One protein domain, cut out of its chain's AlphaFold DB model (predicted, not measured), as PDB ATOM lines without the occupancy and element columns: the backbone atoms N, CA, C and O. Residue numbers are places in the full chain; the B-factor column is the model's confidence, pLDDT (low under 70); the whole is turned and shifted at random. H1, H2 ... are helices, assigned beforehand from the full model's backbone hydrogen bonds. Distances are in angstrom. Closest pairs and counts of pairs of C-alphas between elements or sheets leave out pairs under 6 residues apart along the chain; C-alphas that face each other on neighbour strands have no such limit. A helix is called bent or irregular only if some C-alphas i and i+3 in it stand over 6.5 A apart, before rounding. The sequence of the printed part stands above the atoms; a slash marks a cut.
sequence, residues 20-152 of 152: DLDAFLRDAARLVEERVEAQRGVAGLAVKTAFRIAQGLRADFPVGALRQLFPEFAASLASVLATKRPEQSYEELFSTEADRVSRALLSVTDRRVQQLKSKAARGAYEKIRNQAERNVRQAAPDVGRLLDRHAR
ATOM      1  N   ASP A  20      72.342  18.492 114.044       95.81
ATOM      2  CA  ASP A  20      73.001  17.917 115.221       95.81
ATOM      3  C   ASP A  20      74.124  18.864 115.670       95.81
ATOM      4  O   ASP A  20      75.235  18.871 115.128       95.81
ATOM      5  N   LEU A  21      73.812  19.698 116.663       94.94
ATOM      6  CA  LEU A  21      74.735  20.710 117.159       94.94
ATOM      7  C   LEU A  21      76.014  20.098 117.745       94.94
ATOM      8  O   LEU A  21      77.093  20.659 117.568       94.94
ATOM      9  N   ASP A  22      75.937  18.949 118.415       96.06
ATOM     10  CA  ASP A  22      77.121  18.326 119.008       96.06
ATOM     11  C   ASP A  22      78.048  17.749 117.934       96.06
ATOM     12  O   ASP A  22      79.272  17.890 118.031       96.06
ATOM     13  N   ALA A  23      77.497  17.132 116.885       97.38
ATOM     14  CA  ALA A  23      78.284  16.701 115.734       97.38
ATOM     15  C   ALA A  23      78.917  17.892 115.000       97.38
ATOM     16  O   ALA A  23      80.117  17.858 114.710       97.38
ATOM     17  N   PHE A  24      78.155  18.968 114.784       97.50
ATOM     18  CA  PHE A  24      78.658  20.194 114.170       97.50
ATOM     19  C   PHE A  24      79.807  20.817 114.976       97.50
ATOM     20  O   PHE A  24      80.852  21.139 114.413       97.50
ATOM     21  N   LEU A  25      79.663  20.948 116.300       97.62
ATOM     22  CA  LEU A  25      80.699  21.526 117.164       97.62
ATOM     23  C   LEU A  25      81.973  20.671 117.211       97.62
ATOM     24  O   LEU A  25      83.068  21.227 117.302       97.62
ATOM     25  N   ARG A  26      81.857  19.340 117.120       98.19
ATOM     26  CA  ARG A  26      83.020  18.444 117.001       98.19
ATOM     27  C   ARG A  26      83.754  18.625 115.676       98.19
ATOM     28  O   ARG A  26      84.980  18.679 115.668       98.19
ATOM     29  N   ASP A  27      83.032  18.751 114.569       98.12
ATOM     30  CA  ASP A  27      83.653  19.011 113.269       98.12
ATOM     31  C   ASP A  27      84.258  20.419 113.188       98.12
ATOM     32  O   ASP A  27      85.349  20.591 112.647       98.12
ATOM     33  N   ALA A  28      83.606  21.419 113.781       97.81
ATOM     34  CA  ALA A  28      84.151  22.768 113.898       97.81
ATOM     35  C   ALA A  28      85.423  22.796 114.763       97.81
ATOM     36  O   ALA A  28      86.382  23.487 114.426       97.81
ATOM     37  N   ALA A  29      85.465  22.016 115.847       97.56
ATOM     38  CA  ALA A  29      86.663  21.831 116.663       97.56
ATOM     39  C   ALA A  29      87.824  21.235 115.855       97.56
ATOM     40  O   ALA A  29      88.921  21.790 115.886       97.56
ATOM     41  N   ARG A  30      87.573  20.168 115.086       97.81
ATOM     42  CA  ARG A  30      88.576  19.567 114.190       97.81
ATOM     43  C   ARG A  30      89.081  20.568 113.155       97.81
ATOM     44  O   ARG A  30      90.285  20.686 112.968       97.81
ATOM     45  N   LEU A  31      88.183  21.352 112.555       97.50
ATOM     46  CA  LEU A  31      88.579  22.414 111.632       97.50
ATOM     47  C   LEU A  31      89.513  23.424 112.317       97.50
ATOM     48  O   LEU A  31      90.542  23.787 111.757       97.50
ATOM     49  N   VAL A  32      89.208  23.868 113.542       95.88
ATOM     50  CA  VAL A  32      90.105  24.768 114.291       95.88
ATOM     51  C   VAL A  32      91.487  24.137 114.487       95.88
ATOM     52  O   VAL A  32      92.493  24.810 114.253       95.88
ATOM     53  N   GLU A  33      91.549  22.863 114.875       95.62
ATOM     54  CA  GLU A  33      92.804  22.121 115.048       95.62
ATOM     55  C   GLU A  33      93.610  22.054 113.744       95.62
ATOM     56  O   GLU A  33      94.787  22.415 113.729       95.62
ATOM     57  N   GLU A  34      92.968  21.696 112.632       96.06
ATOM     58  CA  GLU A  34      93.585  21.653 111.302       96.06
ATOM     59  C   GLU A  34      94.146  23.022 110.892       96.06
ATOM     60  O   GLU A  34      95.277  23.123 110.411       96.06
ATOM     61  N   ARG A  35      93.397  24.108 111.124       94.25
ATOM     62  CA  ARG A  35      93.830  25.474 110.779       94.25
ATOM     63  C   ARG A  35      94.969  25.975 111.665       94.25
ATOM     64  O   ARG A  35      95.794  26.762 111.191       94.25
ATOM     65  N   VAL A  36      95.025  25.544 112.926       93.06
ATOM     66  CA  VAL A  36      96.152  25.807 113.835       93.06
ATOM     67  C   VAL A  36      97.382  25.014 113.397       93.06
ATOM     68  O   VAL A  36      98.469  25.582 113.288       93.06
ATOM     69  N   GLU A  37      97.225  23.733 113.070       93.81
ATOM     70  CA  GLU A  37      98.328  22.897 112.602       93.81
ATOM     71  C   GLU A  37      98.824  23.276 111.198       93.81
ATOM     72  O   GLU A  37     100.003  23.102 110.884       93.81
ATOM     73  N   ALA A  38      97.996  23.915 110.376       92.56
ATOM     74  CA  ALA A  38      98.420  24.471 109.094       92.56
ATOM     75  C   ALA A  38      99.275  25.751 109.222       92.56
ATOM     76  O   ALA A  38      99.891  26.170 108.237       92.56
ATOM     77  N   GLN A  39      99.345  26.387 110.401       89.19
ATOM     78  CA  GLN A  39     100.143  27.604 110.591       89.19
ATOM     79  C   GLN A  39     101.643  27.337 110.393       89.19
ATOM     80  O   GLN A  39     102.190  26.345 110.882       89.19
ATOM     81  N   ARG A  40     102.333  28.259 109.712       88.44
ATOM     82  CA  ARG A  40     103.770  28.168 109.390       88.44
ATOM     83  C   ARG A  40     104.572  29.317 110.016       88.44
ATOM     84  O   ARG A  40     104.015  30.338 110.415       88.44
ATOM     85  N   GLY A  41     105.895  29.152 110.077       88.56
ATOM     86  CA  GLY A  41     106.829  30.153 110.609       88.56
ATOM     87  C   GLY A  41     106.821  30.273 112.139       88.56
ATOM     88  O   GLY A  41     106.096  29.561 112.834       88.56
ATOM     89  N   VAL A  42     107.632  31.194 112.670       82.25
ATOM     90  CA  VAL A  42     107.821  31.382 114.126       82.25
ATOM     91  C   VAL A  42     106.507  31.738 114.831       82.25
ATOM     92  O   VAL A  42     106.190  31.171 115.873       82.25
ATOM     93  N   ALA A  43     105.697  32.617 114.232       80.69
ATOM     94  CA  ALA A  43     104.375  32.958 114.759       80.69
ATOM     95  C   ALA A  43     103.427  31.745 114.775       80.69
ATOM     96  O   ALA A  43     102.695  31.551 115.743       80.69
ATOM     97  N   GLY A  44     103.481  30.888 113.749       86.12
ATOM     98  CA  GLY A  44     102.705  29.652 113.708       86.12
ATOM     99  C   GLY A  44     103.101  28.668 114.807       86.12
ATOM    100  O   GLY A  44     102.230  28.102 115.463       86.12
ATOM    101  N   LEU A  45     104.402  28.524 115.082       90.38
ATOM    102  CA  LEU A  45     104.886  27.694 116.189       90.38
ATOM    103  C   LEU A  45     104.368  28.192 117.546       90.38
ATOM    104  O   LEU A  45     103.955  27.381 118.378       90.38
ATOM    105  N   ALA A  46     104.339  29.511 117.754       86.81
ATOM    106  CA  ALA A  46     103.782  30.103 118.968       86.81
ATOM    107  C   ALA A  46     102.279  29.804 119.114       86.81
ATOM    108  O   ALA A  46     101.846  29.384 120.187       86.81
ATOM    109  N   VAL A  47     101.495  29.940 118.035       88.62
ATOM    110  CA  VAL A  47     100.051  29.633 118.037       88.62
ATOM    111  C   VAL A  47      99.797  28.162 118.369       88.62
ATOM    112  O   VAL A  47      99.017  27.874 119.275       88.62
ATOM    113  N   LYS A  48     100.493  27.233 117.704       92.62
ATOM    114  CA  LYS A  48     100.387  25.792 117.986       92.62
ATOM    115  C   LYS A  48     100.737  25.461 119.433       92.62
ATOM    116  O   LYS A  48     100.040  24.688 120.082       92.62
ATOM    117  N   THR A  49     101.804  26.063 119.953       92.50
ATOM    118  CA  THR A  49     102.251  25.833 121.334       92.50
ATOM    119  C   THR A  49     101.207  26.315 122.336       92.50
ATOM    120  O   THR A  49     100.822  25.559 123.224       92.50
ATOM    121  N   ALA A  50     100.687  27.535 122.165       89.50
ATOM    122  CA  ALA A  50      99.621  28.059 123.016       89.50
ATOM    123  C   ALA A  50      98.355  27.188 122.955       89.50
ATOM    124  O   ALA A  50      97.739  26.923 123.987       89.50
ATOM    125  N   PHE A  51      97.999  26.698 121.765       93.12
ATOM    126  CA  PHE A  51      96.853  25.814 121.571       93.12
ATOM    127  C   PHE A  51      97.016  24.475 122.308       93.12
ATOM    128  O   PHE A  51      96.113  24.069 123.036       93.12
ATOM    129  N   ARG A  52      98.188  23.832 122.215       94.75
ATOM    130  CA  ARG A  52      98.479  22.590 122.957       94.75
ATOM    131  C   ARG A  52      98.470  22.790 124.469       94.75
ATOM    132  O   ARG A  52      97.981  21.929 125.192       94.75
ATOM    133  N   ILE A  53      98.975  23.925 124.958       95.06
ATOM    134  CA  ILE A  53      98.875  24.270 126.384       95.06
ATOM    135  C   ILE A  53      97.400  24.363 126.797       95.06
ATOM    136  O   ILE A  53      97.022  23.803 127.822       95.06
ATOM    137  N   ALA A  54      96.549  25.012 125.993       92.88
ATOM    138  CA  ALA A  54      95.116  25.095 126.273       92.88
ATOM    139  C   ALA A  54      94.441  23.711 126.308       92.88
ATOM    140  O   ALA A  54      93.669  23.452 127.230       92.88
ATOM    141  N   GLN A  55      94.779  22.811 125.376       94.00
ATOM    142  CA  GLN A  55      94.326  21.411 125.394       94.00
ATOM    143  C   GLN A  55      94.782  20.672 126.665       94.00
ATOM    144  O   GLN A  55      93.998  19.958 127.281       94.00
ATOM    145  N   GLY A  56      96.029  20.878 127.101       94.69
ATOM    146  CA  GLY A  56      96.561  20.260 128.322       94.69
ATOM    147  C   GLY A  56      95.896  20.757 129.611       94.69
ATOM    148  O   GLY A  56      95.770  20.000 130.569       94.69
ATOM    149  N   LEU A  57      95.443  22.015 129.640       95.00
ATOM    150  CA  LEU A  57      94.723  22.595 130.780       95.00
ATOM    151  C   LEU A  57      93.232  22.235 130.797       95.00
ATOM    152  O   LEU A  57      92.603  22.265 131.856       95.00
ATOM    153  N   ARG A  58      92.647  21.947 129.631       92.50
ATOM    154  CA  ARG A  58      91.217  21.690 129.455       92.50
ATOM    155  C   ARG A  58      90.995  20.525 128.499       92.50
ATOM    156  O   ARG A  58      91.055  20.701 127.287       92.50
ATOM    157  N   ALA A  59      90.636  19.366 129.049       91.25
ATOM    158  CA  ALA A  59      90.385  18.151 128.271       91.25
ATOM    159  C   ALA A  59      89.241  18.290 127.246       91.25
ATOM    160  O   ALA A  59      89.191  17.541 126.275       91.25
ATOM    161  N   ASP A  60      88.323  19.240 127.450       93.56
ATOM    162  CA  ASP A  60      87.215  19.525 126.536       93.56
ATOM    163  C   ASP A  60      87.569  20.532 125.429       93.56
ATOM    164  O   ASP A  60      86.737  20.807 124.563       93.56
ATOM    165  N   PHE A  61      88.766  21.123 125.438       94.00
ATOM    166  CA  PHE A  61      89.169  22.129 124.461       94.00
ATOM    167  C   PHE A  61      89.584  21.480 123.123       94.00
ATOM    168  O   PHE A  61      90.349  20.518 123.141       94.00
ATOM    169  N   PRO A  62      89.141  22.008 121.960       95.56
ATOM    170  CA  PRO A  62      88.389  23.257 121.775       95.56
ATOM    171  C   PRO A  62      86.852  23.118 121.784       95.56
ATOM    172  O   PRO A  62      86.167  24.141 121.817       95.56
ATOM    173  N   VAL A  63      86.288  21.903 121.789       97.38
ATOM    174  CA  VAL A  63      84.827  21.663 121.708       97.38
ATOM    175  C   VAL A  63      84.052  22.425 122.787       97.38
ATOM    176  O   VAL A  63      83.061  23.086 122.488       97.38
ATOM    177  N   GLY A  64      84.507  22.384 124.039       96.31
ATOM    178  CA  GLY A  64      83.863  23.072 125.156       96.31
ATOM    179  C   GLY A  64      83.886  24.593 125.024       96.31
ATOM    180  O   GLY A  64      82.895  25.257 125.331       96.31
ATOM    181  N   ALA A  65      84.977  25.153 124.492       94.69
ATOM    182  CA  ALA A  65      85.065  26.583 124.207       94.69
ATOM    183  C   ALA A  65      84.089  26.987 123.092       94.69
ATOM    184  O   ALA A  65      83.360  27.968 123.241       94.69
ATOM    185  N   LEU A  66      84.025  26.204 122.008       96.44
ATOM    186  CA  LEU A  66      83.062  26.430 120.931       96.44
ATOM    187  C   LEU A  66      81.626  26.321 121.440       96.44
ATOM    188  O   LEU A  66      80.842  27.225 121.183       96.44
ATOM    189  N   ARG A  67      81.297  25.299 122.237       96.56
ATOM    190  CA  ARG A  67      79.969  25.140 122.850       96.56
ATOM    191  C   ARG A  67      79.574  26.357 123.690       96.56
ATOM    192  O   ARG A  67      78.447  26.827 123.592       96.56
ATOM    193  N   GLN A  68      80.505  26.904 124.471       94.44
ATOM    194  CA  GLN A  68      80.261  28.090 125.298       94.44
ATOM    195  C   GLN A  68      80.070  29.379 124.474       94.44
ATOM    196  O   GLN A  68      79.390  30.305 124.920       94.44
ATOM    197  N   LEU A  69      80.719  29.486 123.316       94.88
ATOM    198  CA  LEU A  69      80.660  30.669 122.449       94.88
ATOM    199  C   LEU A  69      79.542  30.589 121.404       94.88
ATOM    200  O   LEU A  69      79.114  31.617 120.883       94.88
ATOM    201  N   PHE A  70      79.072  29.380 121.105       96.25
ATOM    202  CA  PHE A  70      78.206  29.103 119.971       96.25
ATOM    203  C   PHE A  70      76.921  29.937 119.936       96.25
ATOM    204  O   PHE A  70      76.654  30.493 118.873       96.25
ATOM    205  N   PRO A  71      76.152  30.116 121.032       94.88
ATOM    206  CA  PRO A  71      74.916  30.899 120.964       94.88
ATOM    207  C   PRO A  71      75.150  32.337 120.487       94.88
ATOM    208  O   PRO A  71      74.425  32.853 119.636       94.88
ATOM    209  N   GLU A  72      76.218  32.975 120.975       95.69
ATOM    210  CA  GLU A  72      76.580  34.333 120.570       95.69
ATOM    211  C   GLU A  72      77.165  34.377 119.154       95.69
ATOM    212  O   GLU A  72      76.872  35.311 118.406       95.69
ATOM    213  N   PHE A  73      77.961  33.375 118.761       96.81
ATOM    214  CA  PHE A  73      78.459  33.260 117.388       96.81
ATOM    215  C   PHE A  73      77.313  33.088 116.391       96.81
ATOM    216  O   PHE A  73      77.231  33.844 115.423       96.81
ATOM    217  N   ALA A  74      76.394  32.161 116.648       96.31
ATOM    218  CA  ALA A  74      75.226  31.914 115.815       96.31
ATOM    219  C   ALA A  74      74.373  33.183 115.669       96.31
ATOM    220  O   ALA A  74      74.056  33.582 114.549       96.31
ATOM    221  N   ALA A  75      74.091  33.880 116.773       95.50
ATOM    222  CA  ALA A  75      73.380  35.156 116.740       95.50
ATOM    223  C   ALA A  75      74.125  36.229 115.923       95.50
ATOM    224  O   ALA A  75      73.510  36.937 115.126       95.50
ATOM    225  N   SER A  76      75.454  36.331 116.061       96.88
ATOM    226  CA  SER A  76      76.259  37.305 115.305       96.88
ATOM    227  C   SER A  76      76.220  37.070 113.787       96.88
ATOM    228  O   SER A  76      76.284  38.023 113.009       96.88
ATOM    229  N   LEU A  77      76.052  35.814 113.358       97.75
ATOM    230  CA  LEU A  77      75.989  35.425 111.949       97.75
ATOM    231  C   LEU A  77      74.609  35.639 111.313       97.75
ATOM    232  O   LEU A  77      74.493  35.534 110.093       97.75
ATOM    233  N   ALA A  78      73.576  35.975 112.093       96.06
ATOM    234  CA  ALA A  78      72.199  36.082 111.608       96.06
ATOM    235  C   ALA A  78      72.062  37.002 110.381       96.06
ATOM    236  O   ALA A  78      71.411  36.638 109.407       96.06
ATOM    237  N   SER A  79      72.734  38.162 110.383       95.69
ATOM    238  CA  SER A  79      72.670  39.113 109.260       95.69
ATOM    239  C   SER A  79      73.364  38.625 107.984       95.69
ATOM    240  O   SER A  79      73.028  39.090 106.900       95.69
ATOM    241  N   VAL A  80      74.349  37.729 108.091       97.62
ATOM    242  CA  VAL A  80      75.004  37.107 106.927       97.62
ATOM    243  C   VAL A  80      74.129  35.972 106.406       97.62
ATOM    244  O   VAL A  80      73.872  35.881 105.215       97.62
ATOM    245  N   LEU A  81      73.606  35.135 107.301       96.56
ATOM    246  CA  LEU A  81      72.738  34.018 106.927       96.56
ATOM    247  C   LEU A  81      71.434  34.489 106.266       96.56
ATOM    248  O   LEU A  81      70.964  33.852 105.329       96.56
ATOM    249  N   ALA A  82      70.892  35.632 106.692       95.56
ATOM    250  CA  ALA A  82      69.695  36.227 106.101       95.56
ATOM    251  C   ALA A  82      69.870  36.663 104.633       95.56
ATOM    252  O   ALA A  82      68.874  36.835 103.937       95.56
ATOM    253  N   THR A  83      71.106  36.838 104.145       96.19
ATOM    254  CA  THR A  83      71.368  37.193 102.740       96.19
ATOM    255  C   THR A  83      71.558  35.974 101.837       96.19
ATOM    256  O   THR A  83      71.803  36.139 100.642       96.19
ATOM    257  N   LYS A  84      71.463  34.752 102.381       96.12
ATOM    258  CA  LYS A  84      71.619  33.518 101.610       96.12
ATOM    259  C   LYS A  84      70.512  33.390 100.563       96.12
ATOM    260  O   LYS A  84      69.328  33.420 100.893       96.12
ATOM    261  N   ARG A  85      70.890  33.167  99.303       95.75
ATOM    262  CA  ARG A  85      69.929  32.822  98.239       95.75
ATOM    263  C   ARG A  85      69.535  31.335  98.319       95.75
ATOM    264  O   ARG A  85      70.352  30.539  98.790       95.75
ATOM    265  N   PRO A  86      68.339  30.933  97.838       91.31
ATOM    266  CA  PRO A  86      67.889  29.538  97.900       91.31
ATOM    267  C   PRO A  86      68.913  28.529  97.356       91.31
ATOM    268  O   PRO A  86      69.323  27.637  98.092       91.31
ATOM    269  N   GLU A  87      69.417  28.756  96.140       93.81
ATOM    270  CA  GLU A  87      70.362  27.861  95.444       93.81
ATOM    271  C   GLU A  87      71.833  28.021  95.872       93.81
ATOM    272  O   GLU A  87      72.691  27.258  95.448       93.81
ATOM    273  N   GLN A  88      72.160  29.038  96.675       96.25
ATOM    274  CA  GLN A  88      73.544  29.323  97.070       96.25
ATOM    275  C   GLN A  88      73.978  28.376  98.189       96.25
ATOM    276  O   GLN A  88      73.227  28.212  99.145       96.25
ATOM    277  N   SER A  89      75.180  27.804  98.158       97.56
ATOM    278  CA  SER A  89      75.681  27.026  99.306       97.56
ATOM    279  C   SER A  89      76.127  27.932 100.467       97.56
ATOM    280  O   SER A  89      76.369  29.132 100.295       97.56
ATOM    281  N   TYR A  90      76.229  27.401 101.685       97.88
ATOM    282  CA  TYR A  90      76.814  28.150 102.802       97.88
ATOM    283  C   TYR A  90      78.303  28.425 102.572       97.88
ATOM    284  O   TYR A  90      78.769  29.505 102.934       97.88
ATOM    285  N   GLU A  91      79.038  27.508 101.938       98.31
ATOM    286  CA  GLU A  91      80.420  27.735 101.498       98.31
ATOM    287  C   GLU A  91      80.532  28.947 100.560       98.31
ATOM    288  O   GLU A  91      81.346  29.840 100.802       98.31
ATOM    289  N   GLU A  92      79.687  29.028  99.529       98.44
ATOM    290  CA  GLU A  92      79.665  30.154  98.588       98.44
ATOM    291  C   GLU A  92      79.319  31.474  99.283       98.44
ATOM    292  O   GLU A  92      79.947  32.507  99.023       98.44
ATOM    293  N   LEU A  93      78.325  31.450 100.177       98.50
ATOM    294  CA  LEU A  93      77.935  32.617 100.964       98.50
ATOM    295  C   LEU A  93      79.089  33.089 101.848       98.50
ATOM    296  O   LEU A  93      79.440  34.264 101.816       98.50
ATOM    297  N   PHE A  94      79.690  32.188 102.624       98.50
ATOM    298  CA  PHE A  94      80.735  32.540 103.585       98.50
ATOM    299  C   PHE A  94      82.055  32.893 102.900       98.50
ATOM    300  O   PHE A  94      82.840  33.646 103.467       98.50
ATOM    301  N   SER A  95      82.286  32.405 101.680       98.38
ATOM    302  CA  SER A  95      83.384  32.855 100.824       98.38
ATOM    303  C   SER A  95      83.167  34.294 100.348       98.38
ATOM    304  O   SER A  95      84.037  35.146 100.521       98.38
ATOM    305  N   THR A  96      81.969  34.597  99.838       98.25
ATOM    306  CA  THR A  96      81.611  35.943  99.351       98.25
ATOM    307  C   THR A  96      81.575  36.971 100.489       98.25
ATOM    308  O   THR A  96      82.012  38.107 100.334       98.25
ATOM    309  N   GLU A  97      81.096  36.559 101.660       98.31
ATOM    310  CA  GLU A  97      80.882  37.405 102.836       98.31
ATOM    311  C   GLU A  97      81.976  37.225 103.904       98.31
ATOM    312  O   GLU A  97      81.769  37.581 105.067       98.31
ATOM    313  N   ALA A  98      83.147  36.684 103.543       98.31
ATOM    314  CA  ALA A  98      84.193  36.268 104.487       98.31
ATOM    315  C   ALA A  98      84.596  37.369 105.482       98.31
ATOM    316  O   ALA A  98      84.782  37.114 106.673       98.31
ATOM    317  N   ASP A  99      84.670  38.613 105.008       98.12
ATOM    318  CA  ASP A  99      84.937  39.800 105.821       98.12
ATOM    319  C   ASP A  99      83.836  40.071 106.862       98.12
ATOM    320  O   ASP A  99      84.120  40.409 108.016       98.12
ATOM    321  N   ARG A 100      82.561  39.946 106.466       98.19
ATOM    322  CA  ARG A 100      81.415  40.117 107.371       98.19
ATOM    323  C   ARG A 100      81.341  38.967 108.370       98.19
ATOM    324  O   ARG A 100      81.131  39.235 109.550       98.19
ATOM    325  N   VAL A 101      81.606  37.734 107.936       98.44
ATOM    326  CA  VAL A 101      81.696  36.551 108.807       98.44
ATOM    327  C   VAL A 101      82.789  36.733 109.862       98.44
ATOM    328  O   VAL A 101      82.516  36.591 111.055       98.44
ATOM    329  N   SER A 102      84.011  37.110 109.465       98.31
ATOM    330  CA  SER A 102      85.123  37.253 110.411       98.31
ATOM    331  C   SER A 102      84.883  38.349 111.442       98.31
ATOM    332  O   SER A 102      85.154  38.154 112.628       98.31
ATOM    333  N   ARG A 103      84.342  39.494 111.009       98.06
ATOM    334  CA  ARG A 103      84.003  40.599 111.913       98.06
ATOM    335  C   ARG A 103      82.849  40.239 112.848       98.06
ATOM    336  O   ARG A 103      82.926  40.564 114.029       98.06
ATOM    337  N   ALA A 104      81.822  39.550 112.350       97.88
ATOM    338  CA  ALA A 104      80.697  39.093 113.163       97.88
ATOM    339  C   ALA A 104      81.167  38.169 114.292       97.88
ATOM    340  O   ALA A 104      80.911  38.458 115.462       97.88
ATOM    341  N   LEU A 105      81.944  37.133 113.964       97.62
ATOM    342  CA  LEU A 105      82.457  36.191 114.959       97.62
ATOM    343  C   LEU A 105      83.372  36.879 115.977       97.62
ATOM    344  O   LEU A 105      83.184  36.719 117.181       97.62
ATOM    345  N   LEU A 106      84.322  37.704 115.529       97.00
ATOM    346  CA  LEU A 106      85.228  38.369 116.466       97.00
ATOM    347  C   LEU A 106      84.564  39.450 117.313       97.00
ATOM    348  O   LEU A 106      85.031  39.695 118.421       97.00
ATOM    349  N   SER A 107      83.436  40.023 116.885       96.75
ATOM    350  CA  SER A 107      82.663  40.938 117.736       96.75
ATOM    351  C   SER A 107      82.192  40.278 119.043       96.75
ATOM    352  O   SER A 107      81.999  40.952 120.056       96.75
ATOM    353  N   VAL A 108      82.024  38.949 119.059       96.31
ATOM    354  CA  VAL A 108      81.686  38.190 120.272       96.31
ATOM    355  C   VAL A 108      82.869  38.168 121.234       96.31
ATOM    356  O   VAL A 108      82.719  38.503 122.410       96.31
ATOM    357  N   THR A 109      84.063  37.827 120.749       93.88
ATOM    358  CA  THR A 109      85.265  37.810 121.592       93.88
ATOM    359  C   THR A 109      85.696  39.217 121.998       93.88
ATOM    360  O   THR A 109      86.124  39.396 123.134       93.88
ATOM    361  N   ASP A 110      85.485  40.226 121.145       94.88
ATOM    362  CA  ASP A 110      85.719  41.641 121.456       94.88
ATOM    363  C   ASP A 110      84.885  42.075 122.674       94.88
ATOM    364  O   ASP A 110      85.429  42.593 123.651       94.88
ATOM    365  N   ARG A 111      83.576  41.778 122.671       94.69
ATOM    366  CA  ARG A 111      82.676  42.075 123.801       94.69
ATOM    367  C   ARG A 111      83.084  41.344 125.080       94.69
ATOM    368  O   ARG A 111      83.094  41.946 126.151       94.69
ATOM    369  N   ARG A 112      83.469  40.067 124.987       91.75
ATOM    370  CA  ARG A 112      83.928  39.291 126.155       91.75
ATOM    371  C   ARG A 112      85.227  39.842 126.737       91.75
ATOM    372  O   ARG A 112      85.371  39.929 127.954       91.75
ATOM    373  N   VAL A 113      86.163  40.254 125.887       92.56
ATOM    374  CA  VAL A 113      87.439  40.833 126.324       92.56
ATOM    375  C   VAL A 113      87.222  42.166 127.036       92.56
ATOM    376  O   VAL A 113      87.864  42.415 128.056       92.56
ATOM    377  N   GLN A 114      86.275  42.990 126.584       90.44
ATOM    378  CA  GLN A 114      85.912  44.237 127.266       90.44
ATOM    379  C   GLN A 114      85.412  44.021 128.705       90.44
ATOM    380  O   GLN A 114      85.596  44.895 129.550       90.44
ATOM    381  N   GLN A 115      84.846  42.850 129.011       91.06
ATOM    382  CA  GLN A 115      84.373  42.490 130.353       91.06
ATOM    383  C   GLN A 115      85.497  41.984 131.279       91.06
ATOM    384  O   GLN A 115      85.285  41.812 132.483       91.06
ATOM    385  N   LEU A 116      86.710  41.753 130.763       90.69
ATOM    386  CA  LEU A 116      87.832  41.273 131.569       90.69
ATOM    387  C   LEU A 116      88.369  42.368 132.499       90.69
ATOM    388  O   LEU A 116      88.825  43.431 132.067       90.69
ATOM    389  N   LYS A 117      88.450  42.052 133.797       92.94
ATOM    390  CA  LYS A 117      89.081  42.929 134.799       92.94
ATOM    391  C   LYS A 117      90.575  43.146 134.519       92.94
ATOM    392  O   LYS A 117      91.097  44.241 134.721       92.94
ATOM    393  N   SER A 118      91.264  42.122 134.010       95.38
ATOM    394  CA  SER A 118      92.706  42.165 133.741       95.38
ATOM    395  C   SER A 118      93.044  43.037 132.527       95.38
ATOM    396  O   SER A 118      92.756  42.674 131.386       95.38
ATOM    397  N   LYS A 119      93.712  44.176 132.764       93.56
ATOM    398  CA  LYS A 119      94.264  45.037 131.697       93.56
ATOM    399  C   LYS A 119      95.305  44.301 130.847       93.56
ATOM    400  O   LYS A 119      95.343  44.489 129.637       93.56
ATOM    401  N   ALA A 120      96.110  43.441 131.473       93.62
ATOM    402  CA  ALA A 120      97.118  42.647 130.775       93.62
ATOM    403  C   ALA A 120      96.477  41.662 129.786       93.62
ATOM    404  O   ALA A 120      96.913  41.582 128.641       93.62
ATOM    405  N   ALA A 121      95.405  40.971 130.193       89.81
ATOM    406  CA  ALA A 121      94.685  40.050 129.313       89.81
ATOM    407  C   ALA A 121      94.032  40.778 128.126       89.81
ATOM    408  O   ALA A 121      94.129  40.310 126.992       89.81
ATOM    409  N   ARG A 122      93.435  41.955 128.367       93.88
ATOM    410  CA  ARG A 122      92.887  42.808 127.300       93.88
ATOM    411  C   ARG A 122      93.955  43.237 126.297       93.88
ATOM    412  O   ARG A 122      93.800  42.986 125.108       93.88
ATOM    413  N   GLY A 123      95.075  43.777 126.779       92.06
ATOM    414  CA  GLY A 123      96.175  44.200 125.909       92.06
ATOM    415  C   GLY A 123      96.823  43.042 125.141       92.06
ATOM    416  O   GLY A 123      97.250  43.217 124.002       92.06
ATOM    417  N   ALA A 124      96.879  41.841 125.725       90.38
ATOM    418  CA  ALA A 124      97.342  40.649 125.017       90.38
ATOM    419  C   ALA A 124      96.400  40.270 123.861       90.38
ATOM    420  O   ALA A 124      96.875  39.992 122.761       90.38
ATOM    421  N   TYR A 125      95.082  40.315 124.083       91.19
ATOM    422  CA  TYR A 125      94.088  40.064 123.038       91.19
ATOM    423  C   TYR A 125      94.156  41.096 121.904       91.19
ATOM    424  O   TYR A 125      94.212  40.720 120.735       91.19
ATOM    425  N   GLU A 126      94.206  42.391 122.230       91.94
ATOM    426  CA  GLU A 126      94.263  43.478 121.240       91.94
ATOM    427  C   GLU A 126      95.444  43.312 120.271       91.94
ATOM    428  O   GLU A 126      95.289  43.482 119.061       91.94
ATOM    429  N   LYS A 127      96.606  42.879 120.778       91.62
ATOM    430  CA  LYS A 127      97.804  42.620 119.961       91.62
ATOM    431  C   LYS A 127      97.610  41.512 118.925       91.62
ATOM    432  O   LYS A 127      98.212  41.573 117.855       91.62
ATOM    433  N   ILE A 128      96.795  40.500 119.226       89.25
ATOM    434  CA  ILE A 128      96.577  39.347 118.336       89.25
ATOM    435  C   ILE A 128      95.278  39.445 117.526       89.25
ATOM    436  O   ILE A 128      95.094  38.685 116.574       89.25
ATOM    437  N   ARG A 129      94.393  40.394 117.852       93.25
ATOM    438  CA  ARG A 129      93.051  40.548 117.269       93.25
ATOM    439  C   ARG A 129      93.048  40.624 115.741       93.25
ATOM    440  O   ARG A 129      92.239  39.964 115.090       93.25
ATOM    441  N   ASN A 130      93.964  41.389 115.156       92.56
ATOM    442  CA  ASN A 130      94.048  41.529 113.699       92.56
ATOM    443  C   ASN A 130      94.493  40.226 113.018       92.56
ATOM    444  O   ASN A 130      94.037  39.912 111.920       92.56
ATOM    445  N   GLN A 131      95.370  39.451 113.662       89.88
ATOM    446  CA  GLN A 131      95.775  38.145 113.143       89.88
ATOM    447  C   GLN A 131      94.643  37.124 113.273       89.88
ATOM    448  O   GLN A 131      94.409  36.361 112.339       89.88
ATOM    449  N   ALA A 132      93.913  37.144 114.391       90.56
ATOM    450  CA  ALA A 132      92.734  36.308 114.573       90.56
ATOM    451  C   ALA A 132      91.695  36.570 113.471       90.56
ATOM    452  O   ALA A 132      91.169  35.621 112.901       90.56
ATOM    453  N   GLU A 133      91.468  37.833 113.090       95.25
ATOM    454  CA  GLU A 133      90.529  38.168 112.009       95.25
ATOM    455  C   GLU A 133      90.945  37.587 110.673       95.25
ATOM    456  O   GLU A 133      90.127  36.964 110.002       95.25
ATOM    457  N   ARG A 134      92.222  37.738 110.310       93.75
ATOM    458  CA  ARG A 134      92.755  37.142 109.083       93.75
ATOM    459  C   ARG A 134      92.560  35.629 109.069       93.75
ATOM    460  O   ARG A 134      92.115  35.091 108.061       93.75
ATOM    461  N   ASN A 135      92.839  34.959 110.186       91.88
ATOM    462  CA  ASN A 135      92.695  33.509 110.291       91.88
ATOM    463  C   ASN A 135      91.230  33.071 110.143       91.88
ATOM    464  O   ASN A 135      90.950  32.143 109.388       91.88
ATOM    465  N   VAL A 136      90.300  33.751 110.824       95.94
ATOM    466  CA  VAL A 136      88.859  33.455 110.751       95.94
ATOM    467  C   VAL A 136      88.325  33.721 109.347       95.94
ATOM    468  O   VAL A 136      87.611  32.891 108.797       95.94
ATOM    469  N   ARG A 137      88.712  34.843 108.732       97.69
ATOM    470  CA  ARG A 137      88.330  35.201 107.361       97.69
ATOM    471  C   ARG A 137      88.765  34.135 106.360       97.69
ATOM    472  O   ARG A 137      87.968  33.705 105.539       97.69
ATOM    473  N   GLN A 138      90.008  33.667 106.458       95.88
ATOM    474  CA  GLN A 138      90.529  32.604 105.594       95.88
ATOM    475  C   GLN A 138      89.866  31.240 105.827       95.88
ATOM    476  O   GLN A 138      89.930  30.389 104.946       95.88
ATOM    477  N   ALA A 139      89.294  31.011 107.010       97.06
ATOM    478  CA  ALA A 139      88.571  29.788 107.348       97.06
ATOM    479  C   ALA A 139      87.059  29.891 107.072       97.06
ATOM    480  O   ALA A 139      86.356  28.892 107.193       97.06
ATOM    481  N   ALA A 140      86.540  31.070 106.707       98.19
ATOM    482  CA  ALA A 140      85.107  31.275 106.505       98.19
ATOM    483  C   ALA A 140      84.492  30.301 105.474       98.19
ATOM    484  O   ALA A 140      83.458  29.716 105.805       98.19
ATOM    485  N   PRO A 141      85.111  30.030 104.302       98.31
ATOM    486  CA  PRO A 141      84.586  29.035 103.363       98.31
ATOM    487  C   PRO A 141      84.486  27.630 103.974       98.31
ATOM    488  O   PRO A 141      83.467  26.963 103.813       98.31
ATOM    489  N   ASP A 142      85.496  27.206 104.743       98.12
ATOM    490  CA  ASP A 142      85.516  25.893 105.399       98.12
ATOM    491  C   ASP A 142      84.382  25.767 106.433       98.12
ATOM    492  O   ASP A 142      83.730  24.727 106.526       98.12
ATOM    493  N   VAL A 143      84.090  26.844 107.175       97.38
ATOM    494  CA  VAL A 143      82.947  26.904 108.106       97.38
ATOM    495  C   VAL A 143      81.617  26.826 107.353       97.38
ATOM    496  O   VAL A 143      80.713  26.111 107.785       97.38
ATOM    497  N   GLY A 144      81.495  27.524 106.221       97.69
ATOM    498  CA  GLY A 144      80.326  27.412 105.346       97.69
ATOM    499  C   GLY A 144      80.126  25.974 104.863       97.69
ATOM    500  O   GLY A 144      79.036  25.424 104.991       97.69
ATOM    501  N   ARG A 145      81.205  25.305 104.450       98.00
ATOM    502  CA  ARG A 145      81.165  23.897 104.045       98.00
ATOM    503  C   ARG A 145      80.715  22.971 105.178       98.00
ATOM    504  O   ARG A 145      79.992  22.010 104.923       98.00
ATOM    505  N   LEU A 146      81.100  23.238 106.431       97.31
ATOM    506  CA  LEU A 146      80.567  22.496 107.583       97.31
ATOM    507  C   LEU A 146      79.044  22.642 107.681       97.31
ATOM    508  O   LEU A 146      78.357  21.641 107.876       97.31
ATOM    509  N   LEU A 147      78.506  23.850 107.504       96.50
ATOM    510  CA  LEU A 147      77.057  24.063 107.499       96.50
ATOM    511  C   LEU A 147      76.374  23.286 106.372       96.50
ATOM    512  O   LEU A 147      75.391  22.606 106.639       96.50
ATOM    513  N   ASP A 148      76.923  23.292 105.154       96.44
ATOM    514  CA  ASP A 148      76.381  22.514 104.028       96.44
ATOM    515  C   ASP A 148      76.362  20.995 104.288       96.44
ATOM    516  O   ASP A 148      75.535  20.265 103.735       96.44
ATOM    517  N   ARG A 149      77.284  20.478 105.113       96.75
ATOM    518  CA  ARG A 149      77.288  19.058 105.504       96.75
ATOM    519  C   ARG A 149      76.228  18.731 106.548       96.75
ATOM    520  O   ARG A 149      75.660  17.647 106.484       96.75
ATOM    521  N   HIS A 150      76.003  19.633 107.500       96.44
ATOM    522  CA  HIS A 150      75.150  19.388 108.668       96.44
ATOM    523  C   HIS A 150      73.695  19.833 108.470       96.44
ATOM    524  O   HIS A 150      72.812  19.247 109.079       96.44
ATOM    525  N   ALA A 151      73.429  20.825 107.617       89.62
ATOM    526  CA  ALA A 151      72.099  21.396 107.370       89.62
ATOM    527  C   ALA A 151      71.315  20.711 106.232       89.62
ATOM    528  O   ALA A 151      70.485  21.359 105.592       89.62
ATOM    529  N   ARG A 152      71.628  19.441 105.953       71.44
ATOM    530  CA  ARG A 152      70.994  18.639 104.897       71.44
ATOM    531  C   ARG A 152      69.631  18.108 105.313       71.44
ATOM    532  O   ARG A 152      69.483  17.757 106.502       71.44
TER     533      ARG A 152
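Overview. This is residues 20 to 152 of the 152 residues of an uncharacterized protein of Proteobacteria bacterium (UniProt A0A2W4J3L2). Four helices, H1, H3, H5 and H6b, join in a ring, each touching the next and H6b returning to H1, with the two opposite pairs apart. Two arms extend one end of this body, H2 folding back from H1 and H6a from H5, while little H4 packs on H6b toward the other end. The printed part has 133 residues with six named helices, H1 to H6 in order, H6 bent into arms H6a and H6b, and no named strand; its class is all helix, with mostly crossed packing. It is compact, with a radius of gyration of the C-alphas of 15.1 A, yet elongated, spanning 45 by 28 by 26 A.

Arrangement. Start at H1, residues 21 to 37, whose residues 36 to 37 touch H2, residues 41 to 57, in a helical hairpin at a steep tilt of 40 degrees; the closest C-alphas, of Val 36 and Lys 48, are 5.9 A apart. Go on to H3, residues 63 to 81, which touches H1 about perpendicular, at 82 degrees, with the C-alphas of Ala 29 and Val 63 closest at 5.4 A. H5, residues 98 to 114, touches H3 at a steep tilt of 52 degrees, closest at the C-alphas of Ser 76 and Ala 104, 5.2 A. H6, residues 119 to 150, was assigned as one helix by its hydrogen bonds but is bent: C-alphas 127 and 130 are 7.4 A apart, and its arms H6a, residues 119 to 127, and H6b, residues 130 to 150, stand at 75 degrees. H6a makes a hairpin with H5, closest at the C-alphas of Val 113 and Arg 122, 5.9 A. H6b touches H5 at the C-alphas of Ser 102 and Arg 137, 4.9 A, and H1 at those of Phe 24 and His 150, 6.6 A, each the closest pair. H4, residues 90 to 96, touches H6b at a shallow tilt of 31 degrees, opposite ways, the C-alphas of Glu 91 and Gly 144 coming closest at 3.9 A. H1 and H5 are apart, as are H3 and H6b, and H2 and H6a. Every O i to N i+4 pair is within hydrogen-bond range in H1, H2, H4 and H6a; the counts are 11 of 15 in H3, 11 of 13 in H5 and 15 of 17 in H6b.

Along the chain. Find C-alpha 21 at (74.735, 20.710, 117.159); from there H1 runs 24.1 A to C-alpha 37. H2 measures 24.7 A, H3 22.7 A, H4 9.8 A, H5 24.2 A and H6a 12.5 A; H6b runs 29.5 A to C-alpha 150 at (75.150, 19.388, 108.668). H3 is irregular, with C-alphas 68 and 71 7.4 A apart, and so is H6b, with C-alphas 138 and 141 7.3 A apart.

Size, cuts and confidence. Look at the C-alphas of Glu 87 and Ala 120, the two farthest apart, 46.7 A. Residues 55 to 60, of which 55 to 57 belong to H2, stand free, as do residues 115 to 120. The printed part has no cut and no long link; no printed residue is under 70, and its mean pLDDT is 94.5.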